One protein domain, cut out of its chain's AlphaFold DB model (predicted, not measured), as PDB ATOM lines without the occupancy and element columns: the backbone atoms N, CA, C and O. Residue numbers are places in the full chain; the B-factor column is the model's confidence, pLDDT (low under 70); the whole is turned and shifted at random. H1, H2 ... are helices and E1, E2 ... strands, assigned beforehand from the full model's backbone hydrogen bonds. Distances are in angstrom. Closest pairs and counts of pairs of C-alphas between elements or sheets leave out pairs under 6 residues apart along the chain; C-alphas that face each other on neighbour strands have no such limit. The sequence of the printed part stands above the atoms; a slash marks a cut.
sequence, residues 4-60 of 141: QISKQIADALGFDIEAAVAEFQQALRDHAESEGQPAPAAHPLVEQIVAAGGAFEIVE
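What this domain is: This is residues 4 to 60 of the 141 residues of an uncharacterized protein of Bosea lathyri (UniProt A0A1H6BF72). A long, narrow domain: a tiny two-stranded parallel sheet, E1 and E2, and the short helix H1 make one end, and from there the long helix H2 runs toward the other, where a free loop, residues 32 to 38, sticks out and the chain folds back to H3. H3 packs across H2 at a steep tilt, in the middle of the length. The printed part has 57 residues with three named helices and two named strands, in the order E1 H1 H2 H3 E2, and its class is mostly helix. It is only just loose, close to compact, with a radius of gyration of the C-alphas of 12.5 A and spans of 42 by 20 by 15 A.

How they stand to each other: Start at E1, residues 4 to 6, and look for its parallel neighbour E2, residues 56 to 59, at 37 degrees; N 5 and O 57 are 2.9 A apart and N 59 and O 5 2.8 A, both within hydrogen-bond range. E1, the helices H1, residues 7 to 12, H2, residues 17 to 32, and H3, residues 44 to 51, and then E2 make a strand-helix-strand unit, two parallel neighbour strands with helices between. The closest C-alphas of H1 and E2, Lys 7 and Ile 58, are 5.5 A apart. H1 and H2 are close but not clearly touching, about perpendicular at 74 degrees, with the C-alphas of Ala 10 and Ile 17 closest at 7.3 A. H2 and H3 touch, the same way at a steep tilt of 61 degrees; their closest C-alphas, Val 21 and Val 46, are 5.5 A apart. H1 and H3 are apart. In H1, H2 and H3 every O i to N i+4 pair is within hydrogen-bond range.

Where its parts are: Find C-alpha 4 at (198.196, 222.686, 308.752), where E1 begins its 6.6 A; H1 follows over 8.5 A. From C-alpha 17 at (197.255, 228.578, 297.912) H2 runs 22.4 A. H3 covers 10.4 A, and E2 runs 9.5 A to C-alpha 59 at (200.395, 228.313, 311.038).

The domain as a whole: The farthest C-alphas, Gly 36 and Glu 60, are 42.4 A apart. The link from H2 to H3 is long, with 11 residues; the others are tight. The printed part has no cut, and no printed residue is under 70 in pLDDT.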
ATOM      1  N   GLN A   4     197.358 221.606 308.240       90.31
ATOM      2  CA  GLN A   4     198.196 222.686 308.752       90.31
ATOM      3  C   GLN A   4     199.425 222.860 307.867       90.31
ATOM      4  O   GLN A   4     200.150 221.902 307.592       90.31
ATOM      5  N   ILE A   5     199.652 224.090 307.425       87.12
ATOM      6  CA  ILE A   5     200.746 224.466 306.535       87.12
ATOM      7  C   ILE A   5     201.555 225.525 307.265       87.12
ATOM      8  O   ILE A   5     201.007 226.535 307.692       87.12
ATOM      9  N   SER A   6     202.860 225.327 307.433       86.94
ATOM     10  CA  SER A   6     203.676 226.383 308.036       86.94
ATOM     11  C   SER A   6     203.732 227.603 307.112       86.94
ATOM     12  O   SER A   6     203.908 227.436 305.902       86.94
ATOM     13  N   LYS A   7     203.674 228.811 307.670       85.19
ATOM     14  CA  LYS A   7     203.795 230.074 306.920       85.19
ATOM     15  C   LYS A   7     205.037 230.127 306.027       85.19
ATOM     16  O   LYS A   7     204.940 230.516 304.877       85.19
ATOM     17  N   GLN A   8     206.167 229.598 306.503       84.00
ATOM     18  CA  GLN A   8     207.401 229.486 305.714       84.00
ATOM     19  C   GLN A   8     207.221 228.677 304.422       84.00
ATOM     20  O   GLN A   8     207.760 229.046 303.384       84.00
ATOM     21  N   ILE A   9     206.466 227.574 304.478       84.62
ATOM     22  CA  ILE A   9     206.141 226.770 303.292       84.62
ATOM     23  C   ILE A   9     205.189 227.551 302.388       84.62
ATOM     24  O   ILE A   9     205.420 227.585 301.186       84.62
ATOM     25  N   ALA A  10     204.160 228.193 302.948       86.06
ATOM     26  CA  ALA A  10     203.219 228.990 302.163       86.06
ATOM     27  C   ALA A  10     203.923 230.117 301.386       86.06
ATOM     28  O   ALA A  10     203.725 230.243 300.180       86.06
ATOM     29  N   ASP A  11     204.827 230.844 302.042       86.50
ATOM     30  CA  ASP A  11     205.607 231.922 301.431       86.50
ATOM     31  C   ASP A  11     206.601 231.400 300.374       86.50
ATOM     32  O   ASP A  11     206.850 232.057 299.362       86.50
ATOM     33  N   ALA A  12     207.162 230.200 300.570       88.38
ATOM     34  CA  ALA A  12     208.140 229.606 299.654       88.38
ATOM     35  C   ALA A  12     207.531 229.072 298.346       88.38
ATOM     36  O   ALA A  12     208.253 228.900 297.364       88.38
ATOM     37  N   LEU A  13     206.226 228.791 298.322       87.75
ATOM     38  CA  LEU A  13     205.549 228.216 297.157       87.75
ATOM     39  C   LEU A  13     205.437 229.201 295.987       87.75
ATOM     40  O   LEU A  13     205.332 228.770 294.842       87.75
ATOM     41  N   GLY A  14     205.495 230.510 296.252       86.94
ATOM     42  CA  GLY A  14     205.469 231.540 295.209       86.94
ATOM     43  C   GLY A  14     204.137 231.647 294.454       86.94
ATOM     44  O   GLY A  14     204.090 232.281 293.401       86.94
ATOM     45  N   PHE A  15     203.067 231.042 294.973       89.88
ATOM     46  CA  PHE A  15     201.703 231.164 294.466       89.88
ATOM     47  C   PHE A  15     200.704 231.242 295.624       89.88
ATOM     48  O   PHE A  15     200.988 230.814 296.742       89.88
ATOM     49  N   ASP A  16     199.522 231.778 295.336       90.75
ATOM     50  CA  ASP A  16     198.426 231.871 296.297       90.75
ATOM     51  C   ASP A  16     197.718 230.510 296.434       90.75
ATOM     52  O   ASP A  16     197.088 230.017 295.493       90.75
ATOM     53  N   ILE A  17     197.851 229.886 297.610       90.31
ATOM     54  CA  ILE A  17     197.255 228.578 297.912       90.31
ATOM     55  C   ILE A  17     195.724 228.656 297.894       90.31
ATOM     56  O   ILE A  17     195.088 227.717 297.418       90.31
ATOM     57  N   GLU A  18     195.122 229.748 298.380       90.88
ATOM     58  CA  GLU A  18     193.661 229.906 298.407       90.88
ATOM     59  C   GLU A  18     193.105 229.946 296.985       90.88
ATOM     60  O   GLU A  18     192.186 229.191 296.651       90.88
ATOM     61  N   ALA A  19     193.718 230.768 296.128       92.00
ATOM     62  CA  ALA A  19     193.341 230.865 294.723       92.00
ATOM     63  C   ALA A  19     193.518 229.520 293.999       92.00
ATOM     64  O   ALA A  19     192.591 229.048 293.342       92.00
ATOM     65  N   ALA A  20     194.662 228.852 294.185       92.25
ATOM     66  CA  ALA A  20     194.945 227.570 293.543       92.25
ATOM     67  C   ALA A  20     193.977 226.453 293.980       92.25
ATOM     68  O   ALA A  20     193.567 225.626 293.162       92.25
ATOM     69  N   VAL A  21     193.572 226.426 295.257       92.19
ATOM     70  CA  VAL A  21     192.556 225.490 295.768       92.19
ATOM     71  C   VAL A  21     191.193 225.761 295.134       92.19
ATOM     72  O   VAL A  21     190.533 224.816 294.695       92.19
ATOM     73  N   ALA A  22     190.777 227.026 295.042       92.12
ATOM     74  CA  ALA A  22     189.504 227.399 294.431       92.12
ATOM     75  C   ALA A  22     189.455 227.054 292.932       92.12
ATOM     76  O   ALA A  22     188.472 226.473 292.461       92.12
ATOM     77  N   GLU A  23     190.528 227.353 292.197       92.69
ATOM     78  CA  GLU A  23     190.673 227.005 290.781       92.69
ATOM     79  C   GLU A  23     190.605 225.492 290.570       92.69
ATOM     80  O   GLU A  23     189.848 225.019 289.722       92.69
ATOM     81  N   PHE A  24     191.321 224.712 291.384       92.81
ATOM     82  CA  PHE A  24     191.313 223.256 291.266       92.81
ATOM     83  C   PHE A  24     189.938 222.648 291.590       92.81
ATOM     84  O   PHE A  24     189.472 221.746 290.894       92.81
ATOM     85  N   GLN A  25     189.228 223.175 292.593       91.38
ATOM     86  CA  GLN A  25     187.855 222.756 292.898       91.38
ATOM     87  C   GLN A  25     186.860 223.105 291.787       91.38
ATOM     88  O   GLN A  25     185.899 222.364 291.567       91.38
ATOM     89  N   GLN A  26     187.040 224.239 291.110       90.94
ATOM     90  CA  GLN A  26     186.235 224.576 289.938       90.94
ATOM     91  C   GLN A  26     186.549 223.624 288.780       90.94
ATOM     92  O   GLN A  26     185.625 223.032 288.234       90.94
ATOM     93  N   ALA A  27     187.829 223.374 288.496       90.25
ATOM     94  CA  ALA A  27     188.249 222.447 287.448       90.25
ATOM     95  C   ALA A  27     187.704 221.024 287.662       90.25
ATOM     96  O   ALA A  27     187.317 220.366 286.701       90.25
ATOM     97  N   LEU A  28     187.621 220.549 288.910       90.00
ATOM     98  CA  LEU A  28     186.998 219.259 289.230       90.00
ATOM     99  C   LEU A  28     185.484 219.242 288.982       90.00
ATOM    100  O   LEU A  28     184.954 218.218 288.554       90.00
ATOM    101  N   ARG A  29     184.783 220.352 289.241       89.38
ATOM    102  CA  ARG A  29     183.346 220.475 288.941       89.38
ATOM    103  C   ARG A  29     183.097 220.486 287.438       89.38
ATOM    104  O   ARG A  29     182.261 219.728 286.968       89.38
ATOM    105  N   ASP A  30     183.883 221.262 286.700       89.06
ATOM    106  CA  ASP A  30     183.792 221.330 285.241       89.06
ATOM    107  C   ASP A  30     184.154 219.976 284.605       89.06
ATOM    108  O   ASP A  30     183.501 219.522 283.667       89.06
ATOM    109  N   HIS A  31     185.166 219.286 285.151       88.81
ATOM    110  CA  HIS A  31     185.544 217.941 284.714       88.81
ATOM    111  C   HIS A  31     184.417 216.932 284.936       88.81
ATOM    112  O   HIS A  31     184.153 216.134 284.039       88.81
ATOM    113  N   ALA A  32     183.715 217.005 286.072       87.62
ATOM    114  CA  ALA A  32     182.571 216.141 286.365       87.62
ATOM    115  C   ALA A  32     181.409 216.313 285.367       87.62
ATOM    116  O   ALA A  32     180.617 215.388 285.187       87.62
ATOM    117  N   GLU A  33     181.322 217.467 284.703       88.62
ATOM    118  CA  GLU A  33     180.346 217.761 283.646       88.62
ATOM    119  C   GLU A  33     180.863 217.413 282.234       88.62
ATOM    120  O   GLU A  33     180.130 217.542 281.252       88.62
ATOM    121  N   SER A  34     182.109 216.947 282.112       84.94
ATOM    122  CA  SER A  34     182.767 216.624 280.843       84.94
ATOM    123  C   SER A  34     183.025 215.118 280.687       84.94
ATOM    124  O   SER A  34     183.504 214.454 281.601       84.94
ATOM    125  N   GLU A  35     182.767 214.559 279.501       81.81
ATOM    126  CA  GLU A  35     183.082 213.156 279.199       81.81
ATOM    127  C   GLU A  35     184.370 213.043 278.365       81.81
ATOM    128  O   GLU A  35     184.555 213.746 277.371       81.81
ATOM    129  N   GLY A  36     185.275 212.135 278.756       81.50
ATOM    130  CA  GLY A  36     186.477 211.787 277.983       81.50
ATOM    131  C   GLY A  36     187.686 212.719 278.140       81.50
ATOM    132  O   GLY A  36     188.700 212.496 277.476       81.50
ATOM    133  N   GLN A  37     187.621 213.732 279.009       80.12
ATOM    134  CA  GLN A  37     188.767 214.593 279.315       80.12
ATOM    135  C   GLN A  37     189.658 213.994 280.418       80.12
ATOM    136  O   GLN A  37     189.145 213.350 281.343       80.12
ATOM    137  N   PRO A  38     190.990 214.187 280.352       84.81
ATOM    138  CA  PRO A  38     191.882 213.801 281.442       84.81
ATOM    139  C   PRO A  38     191.547 214.586 282.717       84.81
ATOM    140  O   PRO A  38     191.123 215.739 282.646       84.81
ATOM    141  N   ALA A  39     191.743 213.958 283.880       84.06
ATOM    142  CA  ALA A  39     191.524 214.617 285.163       84.06
ATOM    143  C   ALA A  39     192.444 215.847 285.302       84.06
ATOM    144  O   ALA A  39     193.612 215.773 284.899       84.06
ATOM    145  N   PRO A  40     191.949 216.961 285.868       87.94
ATOM    146  CA  PRO A  40     192.791 218.114 286.154       87.94
ATOM    147  C   PRO A  40     193.875 217.726 287.170       87.94
ATOM    148  O   PRO A  40     193.631 216.918 288.065       87.94
ATOM    149  N   ALA A  41     195.062 218.314 287.035       88.81
ATOM    150  CA  ALA A  41     196.190 218.128 287.949       88.81
ATOM    151  C   ALA A  41     196.602 219.481 288.541       88.81
ATOM    152  O   ALA A  41     196.553 220.498 287.843       88.81
ATOM    153  N   ALA A  42     197.019 219.493 289.805       90.56
ATOM    154  CA  ALA A  42     197.457 220.693 290.510       90.56
ATOM    155  C   ALA A  42     198.749 220.434 291.301       90.56
ATOM    156  O   ALA A  42     199.356 219.367 291.240       90.56
ATOM    157  N   HIS A  43     199.217 221.443 292.041       90.56
ATOM    158  CA  HIS A  43     200.341 221.254 292.952       90.56
ATOM    159  C   HIS A  43     199.984 220.182 294.006       90.56
ATOM    160  O   HIS A  43     198.876 220.238 294.544       90.56
ATOM    161  N   PRO A  44     200.897 219.263 294.388       91.00
ATOM    162  CA  PRO A  44     200.581 218.167 295.313       91.00
ATOM    163  C   PRO A  44     199.933 218.623 296.628       91.00
ATOM    164  O   PRO A  44     199.030 217.973 297.144       91.00
ATOM    165  N   LEU A  45     200.355 219.780 297.150       89.69
ATOM    166  CA  LEU A  45     199.754 220.390 298.341       89.69
ATOM    167  C   LEU A  45     198.287 220.796 298.122       89.69
ATOM    168  O   LEU A  45     197.454 220.576 298.992       89.69
ATOM    169  N   VAL A  46     197.965 221.362 296.957       91.06
ATOM    170  CA  VAL A  46     196.606 221.791 296.594       91.06
ATOM    171  C   VAL A  46     195.693 220.576 296.434       91.06
ATOM    172  O   VAL A  46     194.592 220.559 296.983       91.06
ATOM    173  N   GLU A  47     196.173 219.525 295.767       91.75
ATOM    174  CA  GLU A  47     195.445 218.256 295.649       91.75
ATOM    175  C   GLU A  47     195.163 217.645 297.026       91.75
ATOM    176  O   GLU A  47     194.041 217.216 297.304       91.75
ATOM    177  N   GLN A  48     196.155 217.670 297.921       89.81
ATOM    178  CA  GLN A  48     196.013 217.171 299.285       89.81
ATOM    179  C   GLN A  48     194.973 217.971 300.085       89.81
ATOM    180  O   GLN A  48     194.146 217.374 300.776       89.81
ATOM    181  N   ILE A  49     194.974 219.305 299.972       90.56
ATOM    182  CA  ILE A  49     193.992 220.187 300.623       90.56
ATOM    183  C   ILE A  49     192.582 219.878 300.125       90.56
ATOM    184  O   ILE A  49     191.673 219.684 300.935       90.56
ATOM    185  N   VAL A  50     192.387 219.781 298.808       91.19
ATOM    186  CA  VAL A  50     191.072 219.479 298.227       91.19
ATOM    187  C   VAL A  50     190.595 218.084 298.629       91.19
ATOM    188  O   VAL A  50     189.447 217.943 299.054       91.19
ATOM    189  N   ALA A  51     191.474 217.080 298.628       88.94
ATOM    190  CA  ALA A  51     191.160 215.734 299.110       88.94
ATOM    191  C   ALA A  51     190.782 215.699 300.607       88.94
ATOM    192  O   ALA A  51     189.963 214.878 301.018       88.94
ATOM    193  N   ALA A  52     191.333 216.603 301.426       87.44
ATOM    194  CA  ALA A  52     191.003 216.738 302.848       87.44
ATOM    195  C   ALA A  52     189.697 217.519 303.126       87.44
ATOM    196  O   ALA A  52     189.283 217.646 304.289       87.44
ATOM    197  N   GLY A  53     189.027 218.001 302.073       86.75
ATOM    198  CA  GLY A  53     187.782 218.770 302.141       86.75
ATOM    199  C   GLY A  53     187.963 220.279 301.972       86.75
ATOM    200  O   GLY A  53     187.059 221.033 302.314       86.75
ATOM    201  N   GLY A  54     189.120 220.734 301.480       86.00
ATOM    202  CA  GLY A  54     189.401 222.141 301.178       86.00
ATOM    203  C   GLY A  54     189.794 222.999 302.384       86.00
ATOM    204  O   GLY A  54     190.138 224.161 302.209       86.00
ATOM    205  N   ALA A  55     189.759 222.449 303.599       87.25
ATOM    206  CA  ALA A  55     190.102 223.179 304.812       87.25
ATOM    207  C   ALA A  55     191.612 223.128 305.078       87.25
ATOM    208  O   ALA A  55     192.180 222.051 305.294       87.25
ATOM    209  N   PHE A  56     192.246 224.296 305.134       90.38
ATOM    210  CA  PHE A  56     193.635 224.437 305.549       90.38
ATOM    211  C   PHE A  56     193.823 225.644 306.465       90.38
ATOM    212  O   PHE A  56     192.997 226.554 306.496       90.38
ATOM    213  N   GLU A  57     194.908 225.623 307.227       90.12
ATOM    214  CA  GLU A  57     195.298 226.697 308.131       90.12
ATOM    215  C   GLU A  57     196.791 226.972 307.960       90.12
ATOM    216  O   GLU A  57     197.612 226.049 308.020       90.12
ATOM    217  N   ILE A  58     197.141 228.241 307.744       87.62
ATOM    218  CA  ILE A  58     198.533 228.682 307.718       87.62
ATOM    219  C   ILE A  58     198.959 228.991 309.151       87.62
ATOM    220  O   ILE A  58     198.459 229.925 309.772       87.62
ATOM    221  N   VAL A  59     199.899 228.205 309.666       87.94
ATOM    222  CA  VAL A  59     200.395 228.313 311.038       87.94
ATOM    223  C   VAL A  59     201.769 228.974 311.028       87.94
ATOM    224  O   VAL A  59     202.692 228.532 310.338       87.94
ATOM    225  N   GLU A  60     201.924 230.043 311.799       82.19
ATOM    226  CA  GLU A  60     203.228 230.653 312.047       82.19
ATOM    227  C   GLU A  60     204.042 229.751 312.982       82.19
ATOM    228  O   GLU A  60     203.547 229.297 314.015       82.19
TER     229      GLU A  60